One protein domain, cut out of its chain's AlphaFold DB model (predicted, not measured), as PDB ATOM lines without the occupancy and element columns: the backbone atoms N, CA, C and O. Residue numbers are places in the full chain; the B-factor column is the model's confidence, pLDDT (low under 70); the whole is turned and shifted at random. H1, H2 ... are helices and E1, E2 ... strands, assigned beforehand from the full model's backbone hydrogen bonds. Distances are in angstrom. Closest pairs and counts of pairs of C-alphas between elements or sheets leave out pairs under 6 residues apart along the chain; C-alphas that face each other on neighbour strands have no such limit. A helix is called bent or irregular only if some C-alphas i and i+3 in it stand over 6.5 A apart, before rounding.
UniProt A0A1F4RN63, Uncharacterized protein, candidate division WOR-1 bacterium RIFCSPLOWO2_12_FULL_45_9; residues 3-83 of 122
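What this domain is: This is residues 3 to 83 of the 122 residues of an uncharacterized protein of candidate division WOR-1 bacterium RIFCSPLOWO2_12_FULL_45_9 (UniProt A0A1F4RN63). One strongly twisted and curled sheet of four strands has a single helix, H1, packed slantwise over one face, and a long bent hairpin, E2 and E3, reaches well past the short strands E1 and E4 and makes much of the length. After E4 the chain swings out to the far end of that hairpin, where residues 68 to 69 pair with residues 27 to 28 of E2, and then folds back into H1. The printed part has 81 residues, with four named strands and then one named helix along the chain; the sheet has the order E1, E4, E3, E2 and is mixed, and the class is mixed, helices and strands. The whole is compact, with a radius of gyration of the C-alphas of 13.0 A, and elongated, spanning 43 by 26 by 18 A.

How they stand to each other: Start with E1, residues 3 to 6, an edge strand of the sheet. Beside it you find E4, residues 52 to 57, parallel at 21 degrees; N 6 and O 55 are within hydrogen-bond range at 2.8 A, and N 55 and O 4 at 2.8 A. The next strand across is E3, residues 31 to 42, antiparallel to E4 at 142 degrees; look at N 38 and O 56, 2.7 A apart. The other edge strand is E2, residues 17 to 28, antiparallel to E3 at 158 degrees, with N 22 and O 37 at 2.9 A and N 33 and O 26 at 2.8 A. E2 and E3 form a hairpin, as do E3 and E4, and E2, E3 and E4 make a meander, each strand the antiparallel neighbour of the one before. E2 bends by 70 degrees at residue 20, and E3 bends by 52 degrees at residue 34. E1 and E2 are apart. H1, residues 72 to 82, is on the sheet at a height over the sheet of 7.9 A; H1 and the sheet make two layers, a helix on one face of a sheet. It lies over E4, with 4 of its C-alphas on that strand, and E1 and E3, with 2 each, are only just not under it. On the local plane H1 runs slantwise to the strands, at 56 degrees to E4. The closest C-alphas of E4 and H1 are those of Val 53 and Ala 79, 5.8 A apart; those of E1 and H1 are Val 3 and Val 76, at 6.7 A. E2 and H1 are near each other. In H1 every O i to N i+4 pair is within hydrogen-bond range.

Where its parts are: Find C-alpha 3 at (-34.558, 18.799, 46.896); from there E1 runs through residues 3 to 6. Go on to C-alpha 17 at (-47.037, 25.425, 43.715), where E2 begins; it covers 28.0 A from first to last C-alpha, ending at Val 28. E3 runs from Glu 31 to Ala 42 over 32.3 A. E4 runs from Val 52 to Ile 57 over 16.0 A. H1 runs from Leu 72 over 16.0 A to C-alpha 82 at (-43.397, 20.579, 53.732).

The domain as a whole: The two C-alphas farthest apart are those of Gly 30 and Gly 46, at 43.4 A, while those of Val 3 and Ser 83 are 11.2 A apart. The printed part has no cut. The link from E2 to E3 is tight, those from E1 to E2 and from E3 to E4 are short, and the one from E4 to H1, residues 58 to 71, is long. The mean pLDDT of the printed part is 90.4; look for values under 70 at residue 10, residue 12 and residues 45 to 48.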
ATOM      1  N   VAL A   3     -34.770  17.455  46.364       94.88
ATOM      2  CA  VAL A   3     -34.558  18.799  46.896       94.88
ATOM      3  C   VAL A   3     -33.663  19.525  45.912       94.88
ATOM      4  O   VAL A   3     -32.507  19.152  45.736       94.88
ATOM      5  N   MET A   4     -34.205  20.544  45.258       96.00
ATOM      6  CA  MET A   4     -33.509  21.274  44.204       96.00
ATOM      7  C   MET A   4     -33.155  22.672  44.698       96.00
ATOM      8  O   MET A   4     -34.028  23.397  45.172       96.00
ATOM      9  N   ILE A   5     -31.894  23.077  44.559       96.31
ATOM     10  CA  ILE A   5     -31.422  24.417  44.927       96.31
ATOM     11  C   ILE A   5     -30.987  25.126  43.648       96.31
ATOM     12  O   ILE A   5     -29.952  24.809  43.067       96.31
ATOM     13  N   TRP A   6     -31.786  26.087  43.199       95.31
ATOM     14  CA  TRP A   6     -31.550  26.811  41.958       95.31
ATOM     15  C   TRP A   6     -30.871  28.138  42.284       95.31
ATOM     16  O   TRP A   6     -31.497  29.056  42.812       95.31
ATOM     17  N   LEU A   7     -29.580  28.237  41.970       94.50
ATOM     18  CA  LEU A   7     -28.758  29.435  42.204       94.50
ATOM     19  C   LEU A   7     -28.795  30.431  41.035       94.50
ATOM     20  O   LEU A   7     -28.324  31.563  41.152       94.50
ATOM     21  N   TRP A   8     -29.390  30.024  39.917       90.56
ATOM     22  CA  TRP A   8     -29.613  30.839  38.738       90.56
ATOM     23  C   TRP A   8     -30.876  30.359  38.026       90.56
ATOM     24  O   TRP A   8     -31.043  29.160  37.823       90.56
ATOM     25  N   ASP A   9     -31.748  31.288  37.638       80.12
ATOM     26  CA  ASP A   9     -32.945  30.979  36.860       80.12
ATOM     27  C   ASP A   9     -33.213  32.062  35.804       80.12
ATOM     28  O   ASP A   9     -33.178  33.262  36.073       80.12
ATOM     29  N   ARG A  10     -33.508  31.642  34.571       68.62
ATOM     30  CA  ARG A  10     -33.843  32.535  33.452       68.62
ATOM     31  C   ARG A  10     -35.306  32.432  33.028       68.62
ATOM     32  O   ARG A  10     -35.595  32.616  31.845       68.62
ATOM     33  N   LYS A  11     -36.217  32.304  34.004       71.50
ATOM     34  CA  LYS A  11     -37.687  32.241  33.848       71.50
ATOM     35  C   LYS A  11     -38.228  30.826  33.634       71.50
ATOM     36  O   LYS A  11     -39.231  30.649  32.942       71.50
ATOM     37  N   THR A  12     -37.575  29.829  34.209       69.38
ATOM     38  CA  THR A  12     -38.117  28.473  34.300       69.38
ATOM     39  C   THR A  12     -38.972  28.383  35.557       69.38
ATOM     40  O   THR A  12     -38.532  28.718  36.651       69.38
ATOM     41  N   SER A  13     -40.225  27.957  35.405       80.94
ATOM     42  CA  SER A  13     -41.076  27.679  36.562       80.94
ATOM     43  C   SER A  13     -40.700  26.305  37.115       80.94
ATOM     44  O   SER A  13     -40.823  25.330  36.368       80.94
ATOM     45  N   PRO A  14     -40.264  26.191  38.381       88.12
ATOM     46  CA  PRO A  14     -40.040  24.887  38.992       88.12
ATOM     47  C   PRO A  14     -41.356  24.100  39.061       88.12
ATOM     48  O   PRO A  14     -42.452  24.666  38.988       88.12
ATOM     49  N   LEU A  15     -41.259  22.783  39.230       88.25
ATOM     50  CA  LEU A  15     -42.437  21.955  39.461       88.25
ATOM     51  C   LEU A  15     -43.130  22.345  40.775       88.25
ATOM     52  O   LEU A  15     -42.485  22.498  41.811       88.25
ATOM     53  N   GLY A  16     -44.462  22.403  40.741       91.00
ATOM     54  CA  GLY A  16     -45.297  22.529  41.936       91.00
ATOM     55  C   GLY A  16     -45.953  23.891  42.106       91.00
ATOM     56  O   GLY A  16     -46.079  24.665  41.158       91.00
ATOM     57  N   VAL A  17     -46.422  24.153  43.325       93.00
ATOM     58  CA  VAL A  17     -47.037  25.425  43.715       93.00
ATOM     59  C   VAL A  17     -46.093  26.216  44.606       93.00
ATOM     60  O   VAL A  17     -45.276  25.640  45.319       93.00
ATOM     61  N   TYR A  18     -46.188  27.542  44.540       94.50
ATOM     62  CA  TYR A  18     -45.468  28.415  45.460       94.50
ATOM     63  C   TYR A  18     -45.996  28.208  46.883       94.50
ATOM     64  O   TYR A  18     -47.192  28.358  47.121       94.50
ATOM     65  N   GLU A  19     -45.095  27.909  47.813       96.25
ATOM     66  CA  GLU A  19     -45.406  27.716  49.230       96.25
ATOM     67  C   GLU A  19     -45.125  28.995  50.017       96.25
ATOM     68  O   GLU A  19     -46.005  29.562  50.664       96.25
ATOM     69  N   ARG A  20     -43.871  29.462  49.971       96.19
ATOM     70  CA  ARG A  20     -43.408  30.627  50.734       96.19
ATOM     71  C   ARG A  20     -42.062  31.142  50.243       96.19
ATOM     72  O   ARG A  20     -41.418  30.559  49.379       96.19
ATOM     73  N   THR A  21     -41.631  32.245  50.836       96.44
ATOM     74  CA  THR A  21     -40.275  32.771  50.705       96.44
ATOM     75  C   THR A  21     -39.487  32.425  51.965       96.44
ATOM     76  O   THR A  21     -39.990  32.643  53.064       96.44
ATOM     77  N   GLU A  22     -38.254  31.960  51.802       96.38
ATOM     78  CA  GLU A  22     -37.291  31.730  52.883       96.38
ATOM     79  C   GLU A  22     -36.060  32.619  52.690       96.38
ATOM     80  O   GLU A  22     -35.651  32.892  51.558       96.38
ATOM     81  N   ILE A  23     -35.456  33.058  53.791       96.38
ATOM     82  CA  ILE A  23     -34.131  33.683  53.778       96.38
ATOM     83  C   ILE A  23     -33.149  32.643  54.304       96.38
ATOM     84  O   ILE A  23     -33.309  32.139  55.412       96.38
ATOM     85  N   LYS A  24     -32.152  32.310  53.488       96.56
ATOM     86  CA  LYS A  24     -31.109  31.336  53.800       96.56
ATOM     87  C   LYS A  24     -29.767  32.050  53.757       96.56
ATOM     88  O   LYS A  24     -29.492  32.774  52.799       96.56
ATOM     89  N   GLN A  25     -28.940  31.850  54.773       96.75
ATOM     90  CA  GLN A  25     -27.569  32.341  54.743       96.75
ATOM     91  C   GLN A  25     -26.715  31.364  53.933       96.75
ATOM     92  O   GLN A  25     -26.680  30.171  54.223       96.75
ATOM     93  N   ILE A  26     -26.039  31.874  52.908       96.44
ATOM     94  CA  ILE A  26     -25.070  31.125  52.100       96.44
ATOM     95  C   ILE A  26     -23.757  31.909  52.051       96.44
ATOM     96  O   ILE A  26     -23.743  33.101  52.349       96.44
ATOM     97  N   VAL A  27     -22.658  31.280  51.643       96.44
ATOM     98  CA  VAL A  27     -21.393  31.988  51.397       96.44
ATOM     99  C   VAL A  27     -21.196  32.137  49.896       96.44
ATOM    100  O   VAL A  27     -21.278  31.154  49.159       96.44
ATOM    101  N   VAL A  28     -20.931  33.359  49.432       95.81
ATOM    102  CA  VAL A  28     -20.639  33.652  48.022       95.81
ATOM    103  C   VAL A  28     -19.281  34.329  47.937       95.81
ATOM    104  O   VAL A  28     -19.095  35.425  48.456       95.81
ATOM    105  N   ASN A  29     -18.327  33.682  47.267       95.62
ATOM    106  CA  ASN A  29     -16.944  34.152  47.139       95.62
ATOM    107  C   ASN A  29     -16.279  34.469  48.495       95.62
ATOM    108  O   ASN A  29     -15.519  35.426  48.602       95.62
ATOM    109  N   GLY A  30     -16.569  33.663  49.521       96.12
ATOM    110  CA  GLY A  30     -16.022  33.816  50.875       96.12
ATOM    111  C   GLY A  30     -16.818  34.743  51.799       96.12
ATOM    112  O   GLY A  30     -16.567  34.739  52.998       96.12
ATOM    113  N   GLU A  31     -17.810  35.470  51.281       97.00
ATOM    114  CA  GLU A  31     -18.614  36.405  52.071       97.00
ATOM    115  C   GLU A  31     -19.990  35.811  52.419       97.00
ATOM    116  O   GLU A  31     -20.715  35.372  51.514       97.00
ATOM    117  N   PRO A  32     -20.392  35.799  53.705       97.19
ATOM    118  CA  PRO A  32     -21.745  35.428  54.102       97.19
ATOM    119  C   PRO A  32     -22.780  36.377  53.492       97.19
ATOM    120  O   PRO A  32     -22.634  37.601  53.528       97.19
ATOM    121  N   LYS A  33     -23.860  35.815  52.955       95.50
ATOM    122  CA  LYS A  33     -24.945  36.559  52.322       95.50
ATOM    123  C   LYS A  33     -26.291  35.948  52.678       95.50
ATOM    124  O   LYS A  33     -26.522  34.760  52.458       95.50
ATOM    125  N   ASP A  34     -27.204  36.794  53.138       95.81
ATOM    126  CA  ASP A  34     -28.611  36.431  53.274       95.81
ATOM    127  C   ASP A  34     -29.259  36.441  51.888       95.81
ATOM    128  O   ASP A  34     -29.339  37.472  51.211       95.81
ATOM    129  N   VAL A  35     -29.692  35.266  51.440       96.12
ATOM    130  CA  VAL A  35     -30.264  35.061  50.114       96.12
ATOM    131  C   VAL A  35     -31.707  34.623  50.238       96.12
ATOM    132  O   VAL A  35     -32.062  33.703  50.972       96.12
ATOM    133  N   LYS A  36     -32.555  35.308  49.478       95.62
ATOM    134  CA  LYS A  36     -33.975  35.017  49.396       95.62
ATOM    135  C   LYS A  36     -34.214  33.883  48.400       95.62
ATOM    136  O   LYS A  36     -33.820  33.997  47.239       95.62
ATOM    137  N   PHE A  37     -34.902  32.838  48.842       95.94
ATOM    138  CA  PHE A  37     -35.356  31.723  48.020       95.94
ATOM    139  C   PHE A  37     -36.884  31.671  47.995       95.94
ATOM    140  O   PHE A  37     -37.547  31.716  49.031       95.94
ATOM    141  N   LEU A  38     -37.446  31.565  46.799       95.31
ATOM    142  CA  LEU A  38     -38.840  31.229  46.554       95.31
ATOM    143  C   LEU A  38     -38.970  29.705  46.618       95.31
ATOM    144  O   LEU A  38     -38.309  28.993  45.864       95.31
ATOM    145  N   VAL A  39     -39.796  29.206  47.529       96.19
ATOM    146  CA  VAL A  39     -39.958  27.772  47.773       96.19
ATOM    147  C   VAL A  39     -41.199  27.275  47.051       96.19
ATOM    148  O   VAL A  39     -42.297  27.796  47.262       96.19
ATOM    149  N   TYR A  40     -41.018  26.257  46.218       95.38
ATOM    150  CA  TYR A  40     -42.081  25.570  45.497       95.38
ATOM    151  C   TYR A  40     -42.122  24.105  45.903       95.38
ATOM    152  O   TYR A  40     -41.072  23.484  46.079       95.38
ATOM    153  N   ALA A  41     -43.321  23.544  46.021       94.56
ATOM    154  CA  ALA A  41     -43.505  22.139  46.346       94.56
ATOM    155  C   ALA A  41     -44.458  21.459  45.354       94.56
ATOM    156  O   ALA A  41     -45.588  21.896  45.130       94.56
ATOM    157  N   ALA A  42     -44.001  20.356  44.769       92.50
ATOM    158  CA  ALA A  42     -44.830  19.381  44.076       92.50
ATOM    159  C   ALA A  42     -44.878  18.115  44.931       92.50
ATOM    160  O   ALA A  42     -44.046  17.217  44.794       92.50
ATOM    161  N   LEU A  43     -45.839  18.069  45.849       88.50
ATOM    162  CA  LEU A  43     -46.003  16.946  46.763       88.50
ATOM    163  C   LEU A  43     -46.824  15.830  46.114       88.50
ATOM    164  O   LEU A  43     -47.672  16.064  45.250       88.50
ATOM    165  N   ARG A  44     -46.565  14.598  46.538       79.94
ATOM    166  CA  ARG A  44     -47.285  13.409  46.098       79.94
ATOM    167  C   ARG A  44     -48.768  13.489  46.462       79.94
ATOM    168  O   ARG A  44     -49.126  13.563  47.632       79.94
ATOM    169  N   ASP A  45     -49.627  13.374  45.452       68.69
ATOM    170  CA  ASP A  45     -51.094  13.403  45.571       68.69
ATOM    171  C   ASP A  45     -51.779  12.161  44.959       68.69
ATOM    172  O   ASP A  45     -52.946  12.190  44.580       68.69
ATOM    173  N   GLY A  46     -51.052  11.045  44.850       63.06
ATOM    174  CA  GLY A  46     -51.514   9.826  44.174       63.06
ATOM    175  C   GLY A  46     -51.182   9.780  42.678       63.06
ATOM    176  O   GLY A  46     -51.110   8.685  42.128       63.06
ATOM    177  N   SER A  47     -50.880  10.921  42.042       62.38
ATOM    178  CA  SER A  47     -50.429  10.991  40.639       62.38
ATOM    179  C   SER A  47     -48.903  11.062  40.471       62.38
ATOM    180  O   SER A  47     -48.380  10.801  39.388       62.38
ATOM    181  N   ARG A  48     -48.168  11.393  41.544       69.00
ATOM    182  CA  ARG A  48     -46.698  11.498  41.557       69.00
ATOM    183  C   ARG A  48     -46.061  10.400  42.403       69.00
ATOM    184  O   ARG A  48     -46.623   9.957  43.403       69.00
ATOM    185  N   ASN A  49     -44.846  10.005  42.030       77.62
ATOM    186  CA  ASN A  49     -44.075   8.989  42.756       77.62
ATOM    187  C   ASN A  49     -43.056   9.584  43.740       77.62
ATOM    188  O   ASN A  49     -42.594   8.878  44.634       77.62
ATOM    189  N   THR A  50     -42.733  10.874  43.620       85.00
ATOM    190  CA  THR A  50     -41.769  11.570  44.482       85.00
ATOM    191  C   THR A  50     -42.279  12.965  44.840       85.00
ATOM    192  O   THR A  50     -42.970  13.593  44.039       85.00
ATOM    193  N   ASP A  51     -41.951  13.419  46.050       90.50
ATOM    194  CA  ASP A  51     -42.093  14.824  46.440       90.50
ATOM    195  C   ASP A  51     -40.909  15.596  45.863       90.50
ATOM    196  O   ASP A  51     -39.768  15.152  46.030       90.50
ATOM    197  N   VAL A  52     -41.172  16.743  45.245       93.12
ATOM    198  CA  VAL A  52     -40.138  17.669  44.771       93.12
ATOM    199  C   VAL A  52     -40.297  18.987  45.511       93.12
ATOM    200  O   VAL A  52     -41.378  19.577  45.492       93.12
ATOM    201  N   VAL A  53     -39.232  19.457  46.157       95.44
ATOM    202  CA  VAL A  53     -39.173  20.791  46.765       95.44
ATOM    203  C   VAL A  53     -38.058  21.577  46.090       95.44
ATOM    204  O   VAL A  53     -36.893  21.187  46.140       95.44
ATOM    205  N   SER A  54     -38.420  22.686  45.453       96.38
ATOM    206  CA  SER A  54     -37.491  23.568  44.749       96.38
ATOM    207  C   SER A  54     -37.304  24.874  45.507       96.38
ATOM    208  O   SER A  54     -38.270  25.575  45.803       96.38
ATOM    209  N   PHE A  55     -36.053  25.222  45.776       96.88
ATOM    210  CA  PHE A  55     -35.629  26.508  46.305       96.88
ATOM    211  C   PHE A  55     -35.070  27.326  45.152       96.88
ATOM    212  O   PHE A  55     -33.944  27.096  44.713       96.88
ATOM    213  N   VAL A  56     -35.853  28.279  44.654       95.75
ATOM    214  CA  VAL A  56     -35.458  29.134  43.534       95.75
ATOM    215  C   VAL A  56     -34.969  30.470  44.045       95.75
ATOM    216  O   VAL A  56     -35.710  31.189  44.710       95.75
ATOM    217  N   ILE A  57     -33.718  30.813  43.755       94.50
ATOM    218  CA  ILE A  57     -33.154  32.097  44.159       94.50
ATOM    219  C   ILE A  57     -33.995  33.262  43.614       94.50
ATOM    220  O   ILE A  57     -34.439  33.258  42.465       94.50
ATOM    221  N   ASP A  58     -34.220  34.283  44.438       90.38
ATOM    222  CA  ASP A  58     -34.887  35.501  43.990       90.38
ATOM    223  C   ASP A  58     -34.080  36.149  42.851       90.38
ATOM    224  O   ASP A  58     -32.846  36.206  42.886       90.38
ATOM    225  N   ARG A  59     -34.780  36.667  41.833       85.31
ATOM    226  CA  ARG A  59     -34.174  37.230  40.614       85.31
ATOM    227  C   ARG A  59     -33.122  38.312  40.877       85.31
ATOM    228  O   ARG A  59     -32.251  38.524  40.041       85.31
ATOM    229  N   PHE A  60     -33.203  39.015  42.007       84.06
ATOM    230  CA  PHE A  60     -32.245  40.062  42.374       84.06
ATOM    231  C   PHE A  60     -30.992  39.524  43.078       84.06
ATOM    232  O   PHE A  60     -30.050  40.274  43.314       84.06
ATOM    233  N   SER A  61     -30.974  38.232  43.412       84.31
ATOM    234  CA  SER A  61     -29.889  37.567  44.139       84.31
ATOM    235  C   SER A  61     -29.163  36.494  43.327       84.31
ATOM    236  O   SER A  61     -28.223  35.911  43.858       84.31
ATOM    237  N   MET A  62     -29.568  36.254  42.073       89.81
ATOM    238  CA  MET A  62     -28.999  35.222  41.198       89.81
ATOM    239  C   MET A  62     -27.469  35.234  41.146       89.81
ATOM    240  O   MET A  62     -26.841  36.289  41.045       89.81
ATOM    241  N   ILE A  63     -26.886  34.038  41.120       91.25
ATOM    242  CA  ILE A  63     -25.444  33.815  41.070       91.25
ATOM    243  C   ILE A  63     -25.124  33.104  39.758       91.25
ATOM    244  O   ILE A  63     -25.427  31.930  39.582       91.25
ATOM    245  N   GLN A  64     -24.526  33.829  38.813       89.00
ATOM    246  CA  GLN A  64     -24.155  33.273  37.502       89.00
ATOM    247  C   GLN A  64     -22.773  32.614  37.500       89.00
ATOM    248  O   GLN A  64     -22.498  31.766  36.657       89.00
ATOM    249  N   SER A  65     -21.893  33.036  38.408       92.12
ATOM    250  CA  SER A  65     -20.535  32.524  38.556       92.12
ATOM    251  C   SER A  65     -19.995  32.835  39.951       92.12
ATOM    252  O   SER A  65     -20.442  33.779  40.608       92.12
ATOM    253  N   GLY A  66     -19.026  32.036  40.396       93.00
ATOM    254  CA  GLY A  66     -18.342  32.215  41.675       93.00
ATOM    255  C   GLY A  66     -18.210  30.918  42.464       93.00
ATOM    256  O   GLY A  66     -18.590  29.843  42.000       93.00
ATOM    257  N   GLN A  67     -17.662  31.040  43.668       95.12
ATOM    258  CA  GLN A  67     -17.677  29.982  44.673       95.12
ATOM    259  C   GLN A  67     -18.918  30.156  45.546       95.12
ATOM    260  O   GLN A  67     -19.157  31.249  46.059       95.12
ATOM    261  N   VAL A  68     -19.693  29.086  45.712       95.50
ATOM    262  CA  VAL A  68     -20.887  29.075  46.560       95.50
ATOM    263  C   VAL A  68     -20.772  27.947  47.571       95.50
ATOM    264  O   VAL A  68     -20.442  26.821  47.205       95.50
ATOM    265  N   GLU A  69     -21.075  28.250  48.829       95.50
ATOM    266  CA  GLU A  69     -21.162  27.269  49.911       95.50
ATOM    267  C   GLU A  69     -22.550  27.362  50.548       95.50
ATOM    268  O   GLU A  69     -23.050  28.458  50.820       95.50
ATOM    269  N   VAL A  70     -23.188  26.209  50.753       94.88
ATOM    270  CA  VAL A  70     -24.547  26.096  51.302       94.88
ATOM    271  C   VAL A  70     -24.595  25.023  52.386       94.88
ATOM    272  O   VAL A  70     -23.944  23.985  52.261       94.88
ATOM    273  N   ASP A  71     -25.411  25.233  53.421       93.25
ATOM    274  CA  ASP A  71     -25.755  24.182  54.382       93.25
ATOM    275  C   ASP A  71     -26.879  23.304  53.813       93.25
ATOM    276  O   ASP A  71     -28.063  23.626  53.929       93.25
ATOM    277  N   LEU A  72     -26.515  22.176  53.197       91.62
ATOM    278  CA  LEU A  72     -27.481  21.236  52.617       91.62
ATOM    279  C   LEU A  72     -28.526  20.751  53.634       91.62
ATOM    280  O   LEU A  72     -29.682  20.532  53.262       91.62
ATOM    281  N   LEU A  73     -28.157  20.596  54.911       89.81
ATOM    282  CA  LEU A  73     -29.072  20.096  55.933       89.81
ATOM    283  C   LEU A  73     -30.204  21.091  56.202       89.81
ATOM    284  O   LEU A  73     -31.340  20.676  56.429       89.81
ATOM    285  N   ASP A  74     -29.921  22.390  56.149       93.25
ATOM    286  CA  ASP A  74     -30.926  23.436  56.325       93.25
ATOM    287  C   ASP A  74     -31.969  23.438  55.188       93.25
ATOM    288  O   ASP A  74     -33.172  23.578  55.430       93.25
ATOM    289  N   PHE A  75     -31.556  23.193  53.941       95.31
ATOM    290  CA  PHE A  75     -32.492  23.023  52.818       95.31
ATOM    291  C   PHE A  75     -33.329  21.743  52.956       95.31
ATOM    292  O   PHE A  75     -34.552  21.779  52.797       95.31
ATOM    293  N   VAL A  76     -32.694  20.620  53.315       92.38
ATOM    294  CA  VAL A  76     -33.380  19.333  53.510       92.38
ATOM    295  C   VAL A  76     -34.398  19.411  54.651       92.38
ATOM    296  O   VAL A  76     -35.525  18.950  54.488       92.38
ATOM    297  N   LYS A  77     -34.061  20.044  55.782       91.06
ATOM    298  CA  LYS A  77     -34.996  20.250  56.903       91.06
ATOM    299  C   LYS A  77     -36.233  21.033  56.474       91.06
ATOM    300  O   LYS A  77     -37.352  20.644  56.808       91.06
ATOM    301  N   THR A  78     -36.051  22.106  55.703       93.56
ATOM    302  CA  THR A  78     -37.182  22.864  55.161       93.56
ATOM    303  C   THR A  78     -38.029  22.005  54.216       93.56
ATOM    304  O   THR A  78     -39.252  22.005  54.350       93.56
ATOM    305  N   ALA A  79     -37.417  21.223  53.322       93.38
ATOM    306  CA  ALA A  79     -38.147  20.331  52.417       93.38
ATOM    307  C   ALA A  79     -38.957  19.255  53.165       93.38
ATOM    308  O   ALA A  79     -40.134  19.047  52.869       93.38
ATOM    309  N   LEU A  80     -38.365  18.630  54.185       90.69
ATOM    310  CA  LEU A  80     -39.044  17.650  55.036       90.69
ATOM    311  C   LEU A  80     -40.238  18.261  55.776       90.69
ATOM    312  O   LEU A  80     -41.270  17.612  55.872       90.69
ATOM    313  N   SER A  81     -40.139  19.517  56.229       91.50
ATOM    314  CA  SER A  81     -41.250  20.209  56.909       91.50
ATOM    315  C   SER A  81     -42.485  20.438  56.029       91.50
ATOM    316  O   SER A  81     -43.583  20.622  56.549       91.50
ATOM    317  N   LEU A  82     -42.307  20.450  54.704       90.81
ATOM    318  CA  LEU A  82     -43.397  20.579  53.732       90.81
ATOM    319  C   LEU A  82     -43.982  19.219  53.348       90.81
ATOM    320  O   LEU A  82     -45.146  19.122  52.958       90.81
ATOM    321  N   SER A  83     -43.181  18.163  53.445       84.00
ATOM    322  CA  SER A  83     -43.615  16.818  53.114       84.00
ATOM    323  C   SER A  83     -44.474  16.223  54.223       84.00
ATOM    324  O   SER A  83     -44.230  16.405  55.410       84.00
TER     325      SER A  83